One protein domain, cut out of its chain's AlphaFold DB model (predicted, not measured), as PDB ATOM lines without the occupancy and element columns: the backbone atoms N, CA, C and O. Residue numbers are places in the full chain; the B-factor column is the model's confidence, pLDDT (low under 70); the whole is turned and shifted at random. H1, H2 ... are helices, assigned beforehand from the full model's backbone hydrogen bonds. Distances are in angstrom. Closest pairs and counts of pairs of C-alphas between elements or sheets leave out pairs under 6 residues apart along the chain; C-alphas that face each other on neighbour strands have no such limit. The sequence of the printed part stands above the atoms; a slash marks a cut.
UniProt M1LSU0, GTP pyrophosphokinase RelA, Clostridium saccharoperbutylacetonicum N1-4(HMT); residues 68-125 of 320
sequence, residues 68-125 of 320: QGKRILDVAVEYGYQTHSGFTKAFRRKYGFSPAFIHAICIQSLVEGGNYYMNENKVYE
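This is residues 68 to 125 of the 320 residues of the protein "GTP pyrophosphokinase RelA" of Clostridium saccharoperbutylacetonicum N1-4(HMT) (UniProt M1LSU0). Three helices about perpendicular to one another meet near the start of H3, which runs away from H1 and H2 as a long arm. A tail without named elements follows, and residues 118 to 123 stick out. The printed part has 58 residues, of which 33 are in three named helices, in the order H1, H2, H3 along the chain, with no named strand; by its named elements the class is all helix. The whole is only just loose, close to compact, with a radius of gyration of the C-alphas of 12.6 A, and spans 33 by 23 by 15 A.

H1 is residues 72 to 78, 9.9 A long, from C-alpha 72 at (471.201, 440.305, 395.176). H2 is residues 84 to 95, 16.2 A. H3 is residues 99 to 112, 20.6 A, ending with C-alpha 112 at (486.387, 447.213, 407.930).

H1 touches H2 at 87 degrees; their closest C-alphas, of Leu 73 and His 84, are 5.6 A apart. H3 only just touches H2, with Pro 99 alone and 3 pairs of C-alphas within 8 A; the closest, of Thr 88 and Pro 99, are 6.2 A apart. Every O i to N i+4 pair is within hydrogen-bond range in H1 and H2, and 6 of 10 in H3.

The printed part has no cut, and both links are tight. Residues 104 to 125 have pLDDT under 70.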
ATOM      1  N   GLN A  68     479.662 438.637 400.286       73.19
ATOM      2  CA  GLN A  68     480.812 439.228 399.593       73.19
ATOM      3  C   GLN A  68     480.484 440.567 398.903       73.19
ATOM      4  O   GLN A  68     481.334 441.121 398.208       73.19
ATOM      5  N   GLY A  69     479.270 441.094 399.086       72.25
ATOM      6  CA  GLY A  69     478.818 442.358 398.504       72.25
ATOM      7  C   GLY A  69     478.336 442.246 397.059       72.25
ATOM      8  O   GLY A  69     478.140 443.271 396.406       72.25
ATOM      9  N   LYS A  70     478.146 441.027 396.526       81.88
ATOM     10  CA  LYS A  70     477.505 440.880 395.217       81.88
ATOM     11  C   LYS A  70     476.038 441.291 395.309       81.88
ATOM     12  O   LYS A  70     475.323 440.874 396.219       81.88
ATOM     13  N   ARG A  71     475.590 442.027 394.291       84.25
ATOM     14  CA  ARG A  71     474.195 442.438 394.108       84.25
ATOM     15  C   ARG A  71     473.250 441.241 394.164       84.25
ATOM     16  O   ARG A  71     473.486 440.229 393.501       84.25
ATOM     17  N   ILE A  72     472.141 441.390 394.881       88.69
ATOM     18  CA  ILE A  72     471.201 440.305 395.176       88.69
ATOM     19  C   ILE A  72     470.603 439.713 393.905       88.69
ATOM     20  O   ILE A  72     470.550 438.490 393.784       88.69
ATOM     21  N   LEU A  73     470.168 440.542 392.945       88.38
ATOM     22  CA  LEU A  73     469.587 440.015 391.706       88.38
ATOM     23  C   LEU A  73     470.617 439.239 390.875       88.38
ATOM     24  O   LEU A  73     470.291 438.170 390.367       88.38
ATOM     25  N   ASP A  74     471.846 439.744 390.748       88.69
ATOM     26  CA  ASP A  74     472.884 439.070 389.957       88.69
ATOM     27  C   ASP A  74     473.173 437.683 390.559       88.69
ATOM     28  O   ASP A  74     473.200 436.682 389.844       88.69
ATOM     29  N   VAL A  75     473.256 437.601 391.892       91.25
ATOM     30  CA  VAL A  75     473.364 436.327 392.613       91.25
ATOM     31  C   VAL A  75     472.133 435.447 392.384       91.25
ATOM     32  O   VAL A  75     472.269 434.262 392.086       91.25
ATOM     33  N   ALA A  76     470.925 435.995 392.503       92.25
ATOM     34  CA  ALA A  76     469.692 435.247 392.287       92.25
ATOM     35  C   ALA A  76     469.688 434.572 390.901       92.25
ATOM     36  O   ALA A  76     469.444 433.366 390.809       92.25
ATOM     37  N   VAL A  77     470.040 435.322 389.853       91.94
ATOM     38  CA  VAL A  77     470.134 434.823 388.472       91.94
ATOM     39  C   VAL A  77     471.231 433.768 388.330       91.94
ATOM     40  O   VAL A  77     470.962 432.701 387.776       91.94
ATOM     41  N   GLU A  78     472.427 433.999 388.883       93.50
ATOM     42  CA  GLU A  78     473.531 433.022 388.876       93.50
ATOM     43  C   GLU A  78     473.145 431.669 389.502       93.50
ATOM     44  O   GLU A  78     473.670 430.631 389.100       93.50
ATOM     45  N   TYR A  79     472.231 431.662 390.478       94.06
ATOM     46  CA  TYR A  79     471.746 430.446 391.137       94.06
ATOM     47  C   TYR A  79     470.359 429.995 390.643       94.06
ATOM     48  O   TYR A  79     469.696 429.168 391.278       94.06
ATOM     49  N   GLY A  80     469.930 430.476 389.473       90.38
ATOM     50  CA  GLY A  80     468.770 429.960 388.745       90.38
ATOM     51  C   GLY A  80     467.414 430.503 389.199       90.38
ATOM     52  O   GLY A  80     466.396 429.849 388.967       90.38
ATOM     53  N   TYR A  81     467.379 431.668 389.843       91.31
ATOM     54  CA  TYR A  81     466.150 432.406 390.126       91.31
ATOM     55  C   TYR A  81     465.923 433.479 389.064       91.31
ATOM     56  O   TYR A  81     466.825 434.230 388.715       91.31
ATOM     57  N   GLN A  82     464.692 433.574 388.565       85.50
ATOM     58  CA  GLN A  82     464.344 434.517 387.497       85.50
ATOM     59  C   GLN A  82     463.973 435.910 388.017       85.50
ATOM     60  O   GLN A  82     464.002 436.872 387.260       85.50
ATOM     61  N   THR A  83     463.584 436.021 389.292       86.50
ATOM     62  CA  THR A  83     463.070 437.270 389.869       86.50
ATOM     63  C   THR A  83     463.604 437.512 391.275       86.50
ATOM     64  O   THR A  83     463.797 436.576 392.061       86.50
ATOM     65  N   HIS A  84     463.762 438.793 391.622       88.50
ATOM     66  CA  HIS A  84     464.153 439.239 392.960       88.50
ATOM     67  C   HIS A  84     463.178 438.746 394.047       88.50
ATOM     68  O   HIS A  84     463.586 438.228 395.090       88.50
ATOM     69  N   SER A  85     461.871 438.838 393.773       87.06
ATOM     70  CA  SER A  85     460.797 438.384 394.669       87.06
ATOM     71  C   SER A  85     460.838 436.871 394.908       87.06
ATOM     72  O   SER A  85     460.762 436.418 396.054       87.06
ATOM     73  N   GLY A  86     461.014 436.073 393.846       90.69
ATOM     74  CA  GLY A  86     461.105 434.616 393.951       90.69
ATOM     75  C   GLY A  86     462.293 434.171 394.806       90.69
ATOM     76  O   GLY A  86     462.139 433.319 395.686       90.69
ATOM     77  N   PHE A  87     463.452 434.800 394.601       93.44
ATOM     78  CA  PHE A  87     464.644 434.549 395.405       93.44
ATOM     79  C   PHE A  87     464.452 434.960 396.868       93.44
ATOM     80  O   PHE A  87     464.655 434.140 397.763       93.44
ATOM     81  N   THR A  88     463.960 436.175 397.123       91.56
ATOM     82  CA  THR A  88     463.702 436.679 398.482       91.56
ATOM     83  C   THR A  88     462.749 435.771 399.263       91.56
ATOM     84  O   THR A  88     463.014 435.452 400.423       91.56
ATOM     85  N   LYS A  89     461.670 435.282 398.635       90.56
ATOM     86  CA  LYS A  89     460.728 434.344 399.272       90.56
ATOM     87  C   LYS A  89     461.380 433.003 399.616       90.56
ATOM     88  O   LYS A  89     461.119 432.460 400.689       90.56
ATOM     89  N   ALA A  90     462.210 432.458 398.725       90.69
ATOM     90  CA  ALA A  90     462.929 431.209 398.982       90.69
ATOM     91  C   ALA A  90     463.961 431.370 400.110       90.69
ATOM     92  O   ALA A  90     464.035 430.533 401.009       90.69
ATOM     93  N   PHE A  91     464.694 432.481 400.103       90.88
ATOM     94  CA  PHE A  91     465.700 432.814 401.104       90.88
ATOM     95  C   PHE A  91     465.077 432.992 402.499       90.88
ATOM     96  O   PHE A  91     465.513 432.344 403.451       90.88
ATOM     97  N   ARG A  92     463.972 433.749 402.603       88.75
ATOM     98  CA  ARG A  92     463.187 433.897 403.844       88.75
ATOM     99  C   ARG A  92     462.681 432.566 404.372       88.75
ATOM    100  O   ARG A  92     462.778 432.307 405.564       88.75
ATOM    101  N   ARG A  93     462.171 431.698 403.496       88.12
ATOM    102  CA  ARG A  93     461.686 430.370 403.898       88.12
ATOM    103  C   ARG A  93     462.792 429.513 404.511       88.12
ATOM    104  O   ARG A  93     462.518 428.762 405.439       88.12
ATOM    105  N   LYS A  94     464.018 429.618 403.992       84.38
ATOM    106  CA  LYS A  94     465.161 428.832 404.467       84.38
ATOM    107  C   LYS A  94     465.796 429.402 405.734       84.38
ATOM    108  O   LYS A  94     466.161 428.628 406.614       84.38
ATOM    109  N   TYR A  95     465.961 430.720 405.812       80.56
ATOM    110  CA  TYR A  95     466.778 431.359 406.849       80.56
ATOM    111  C   TYR A  95     465.987 432.208 407.849       80.56
ATOM    112  O   TYR A  95     466.520 432.572 408.892       80.56
ATOM    113  N   GLY A  96     464.724 432.514 407.560       80.50
ATOM    114  CA  GLY A  96     463.870 433.361 408.396       80.50
ATOM    115  C   GLY A  96     464.027 434.867 408.164       80.50
ATOM    116  O   GLY A  96     463.323 435.638 408.804       80.50
ATOM    117  N   PHE A  97     464.903 435.297 407.251       83.56
ATOM    118  CA  PHE A  97     465.155 436.706 406.905       83.56
ATOM    119  C   PHE A  97     465.416 436.873 405.400       83.56
ATOM    120  O   PHE A  97     465.614 435.886 404.695       83.56
ATOM    121  N   SER A  98     465.388 438.101 404.882       89.44
ATOM    122  CA  SER A  98     465.641 438.422 403.470       89.44
ATOM    123  C   SER A  98     467.131 438.477 403.113       89.44
ATOM    124  O   SER A  98     467.982 438.689 403.980       89.44
ATOM    125  N   PRO A  99     467.471 438.336 401.817       88.12
ATOM    126  CA  PRO A  99     468.828 438.583 401.347       88.12
ATOM    127  C   PRO A  99     469.241 440.047 401.549       88.12
ATOM    128  O   PRO A  99     470.390 440.283 401.902       88.12
ATOM    129  N   ALA A 100     468.313 441.005 401.409       86.38
ATOM    130  CA  ALA A 100     468.547 442.434 401.650       86.38
ATOM    131  C   ALA A 100     469.029 442.698 403.074       86.38
ATOM    132  O   ALA A 100     469.977 443.448 403.294       86.38
ATOM    133  N   PHE A 101     468.436 441.991 404.035       81.31
ATOM    134  CA  PHE A 101     468.843 442.065 405.424       81.31
ATOM    135  C   PHE A 101     470.305 441.650 405.625       81.31
ATOM    136  O   PHE A 101     471.080 442.397 406.211       81.31
ATOM    137  N   ILE A 102     470.722 440.500 405.082       75.19
ATOM    138  CA  ILE A 102     472.127 440.061 405.156       75.19
ATOM    139  C   ILE A 102     473.047 440.962 404.338       75.19
ATOM    140  O   ILE A 102     474.154 441.252 404.772       75.19
ATOM    141  N   HIS A 103     472.606 441.425 403.173       75.56
ATOM    142  CA  HIS A 103     473.387 442.309 402.317       75.56
ATOM    143  C   HIS A 103     473.728 443.620 403.040       75.56
ATOM    144  O   HIS A 103     474.898 444.000 403.112       75.56
ATOM    145  N   ALA A 104     472.731 444.232 403.683       67.25
ATOM    146  CA  ALA A 104     472.893 445.422 404.511       67.25
ATOM    147  C   ALA A 104     473.791 445.201 405.743       67.25
ATOM    148  O   ALA A 104     474.393 446.151 406.236       67.25
ATOM    149  N   ILE A 105     473.891 443.962 406.234       64.94
ATOM    150  CA  ILE A 105     474.752 443.563 407.360       64.94
ATOM    151  C   ILE A 105     476.196 443.287 406.910       64.94
ATOM    152  O   ILE A 105     477.150 443.649 407.597       64.94
ATOM    153  N   CYS A 106     476.381 442.623 405.768       60.25
ATOM    154  CA  CYS A 106     477.651 441.995 405.398       60.25
ATOM    155  C   CYS A 106     478.534 442.808 404.455       60.25
ATOM    156  O   CYS A 106     479.755 442.672 404.563       60.25
ATOM    157  N   ILE A 107     477.969 443.700 403.620       55.16
ATOM    158  CA  ILE A 107     478.743 444.688 402.832       55.16
ATOM    159  C   ILE A 107     479.831 445.352 403.695       55.16
ATOM    160  O   ILE A 107     480.911 445.714 403.244       55.16
ATOM    161  N   GLN A 108     479.545 445.480 404.975       48.75
ATOM    162  CA  GLN A 108     480.292 446.266 405.917       48.75
ATOM    163  C   GLN A 108     481.449 445.557 406.612       48.75
ATOM    164  O   GLN A 108     482.481 446.186 406.837       48.75
ATOM    165  N   SER A 109     481.330 444.256 406.898       48.00
ATOM    166  CA  SER A 109     482.453 443.483 407.453       48.00
ATOM    167  C   SER A 109     483.641 443.436 406.479       48.00
ATOM    168  O   SER A 109     484.793 443.377 406.902       48.00
ATOM    169  N   LEU A 110     483.375 443.527 405.170       48.19
ATOM    170  CA  LEU A 110     484.405 443.598 404.127       48.19
ATOM    171  C   LEU A 110     485.123 444.953 404.093       48.19
ATOM    172  O   LEU A 110     486.331 444.996 403.866       48.19
ATOM    173  N   VAL A 111     484.401 446.048 404.356       47.84
ATOM    174  CA  VAL A 111     484.956 447.412 404.344       47.84
ATOM    175  C   VAL A 111     485.861 447.669 405.556       47.84
ATOM    176  O   VAL A 111     486.834 448.409 405.443       47.84
ATOM    177  N   GLU A 112     485.585 447.046 406.704       44.69
ATOM    178  CA  GLU A 112     486.387 447.213 407.930       44.69
ATOM    179  C   GLU A 112     487.599 446.282 408.015       44.69
ATOM    180  O   GLU A 112     488.612 446.645 408.607       44.69
ATOM    181  N   GLY A 113     487.535 445.104 407.387       49.53
ATOM    182  CA  GLY A 113     488.632 444.135 407.382       49.53
ATOM    183  C   GLY A 113     489.782 444.460 406.423       49.53
ATOM    184  O   GLY A 113     490.650 443.614 406.228       49.53
ATOM    185  N   GLY A 114     489.769 445.623 405.758       45.00
ATOM    186  CA  GLY A 114     490.774 446.010 404.756       45.00
ATOM    187  C   GLY A 114     490.770 445.164 403.472       45.00
ATOM    188  O   GLY A 114     491.559 445.423 402.568       45.00
ATOM    189  N   ASN A 115     489.867 444.186 403.355       39.06
ATOM    190  CA  ASN A 115     489.732 443.324 402.186       39.06
ATOM    191  C   ASN A 115     488.839 443.993 401.139       39.06
ATOM    192  O   ASN A 115     487.697 443.593 400.907       39.06
ATOM    193  N   TYR A 116     489.394 445.002 400.470       39.94
ATOM    194  CA  TYR A 116     488.893 445.416 399.168       39.94
ATOM    195  C   TYR A 116     489.150 444.267 398.191       39.94
ATOM    196  O   TYR A 116     490.233 444.162 397.619       39.94
ATOM    197  N   TYR A 117     488.163 443.395 397.978       38.22
ATOM    198  CA  TYR A 117     488.147 442.580 396.766       38.22
ATOM    199  C   TYR A 117     487.895 443.523 395.586       38.22
ATOM    200  O   TYR A 117     486.768 443.717 395.135       38.22
ATOM    201  N   MET A 118     488.978 444.146 395.121       36.75
ATOM    202  CA  MET A 118     489.076 444.770 393.814       36.75
ATOM    203  C   MET A 118     489.031 443.632 392.798       36.75
ATOM    204  O   MET A 118     490.060 443.055 392.465       36.75
ATOM    205  N   ASN A 119     487.840 443.250 392.340       35.03
ATOM    206  CA  ASN A 119     487.786 442.578 391.052       35.03
ATOM    207  C   ASN A 119     487.915 443.682 390.001       35.03
ATOM    208  O   ASN A 119     487.187 444.675 390.070       35.03
ATOM    209  N   GLU A 120     488.863 443.521 389.083       35.81
ATOM    210  CA  GLU A 120     489.521 444.563 388.273       35.81
ATOM    211  C   GLU A 120     488.586 445.399 387.374       35.81
ATOM    212  O   GLU A 120     489.048 446.272 386.651       35.81
ATOM    213  N   ASN A 121     487.266 445.192 387.441       36.16
ATOM    214  CA  ASN A 121     486.276 445.907 386.642       36.16
ATOM    215  C   ASN A 121     485.030 446.433 387.383       36.16
ATOM    216  O   ASN A 121     484.171 447.007 386.717       36.16
ATOM    217  N   LYS A 122     484.882 446.302 388.712       37.72
ATOM    218  CA  LYS A 122     483.771 446.958 389.444       37.72
ATOM    219  C   LYS A 122     484.155 447.322 390.879       37.72
ATOM    220  O   LYS A 122     484.179 446.471 391.761       37.72
ATOM    221  N   VAL A 123     484.361 448.615 391.123       38.84
ATOM    222  CA  VAL A 123     484.207 449.204 392.458       38.84
ATOM    223  C   VAL A 123     482.748 448.983 392.862       38.84
ATOM    224  O   VAL A 123     481.842 449.414 392.149       38.84
ATOM    225  N   TYR A 124     482.491 448.286 393.967       45.88
ATOM    226  CA  TYR A 124     481.142 448.202 394.524       45.88
ATOM    227  C   TYR A 124     480.760 449.583 395.084       45.88
ATOM    228  O   TYR A 124     480.937 449.853 396.268       45.88
ATOM    229  N   GLU A 125     480.241 450.475 394.232       43.66
ATOM    230  CA  GLU A 125     479.746 451.814 394.614       43.66
ATOM    231  C   GLU A 125     478.695 451.761 395.746       43.66
ATOM    232  O   GLU A 125     478.511 452.734 396.476       43.66
TER     233      GLU A 125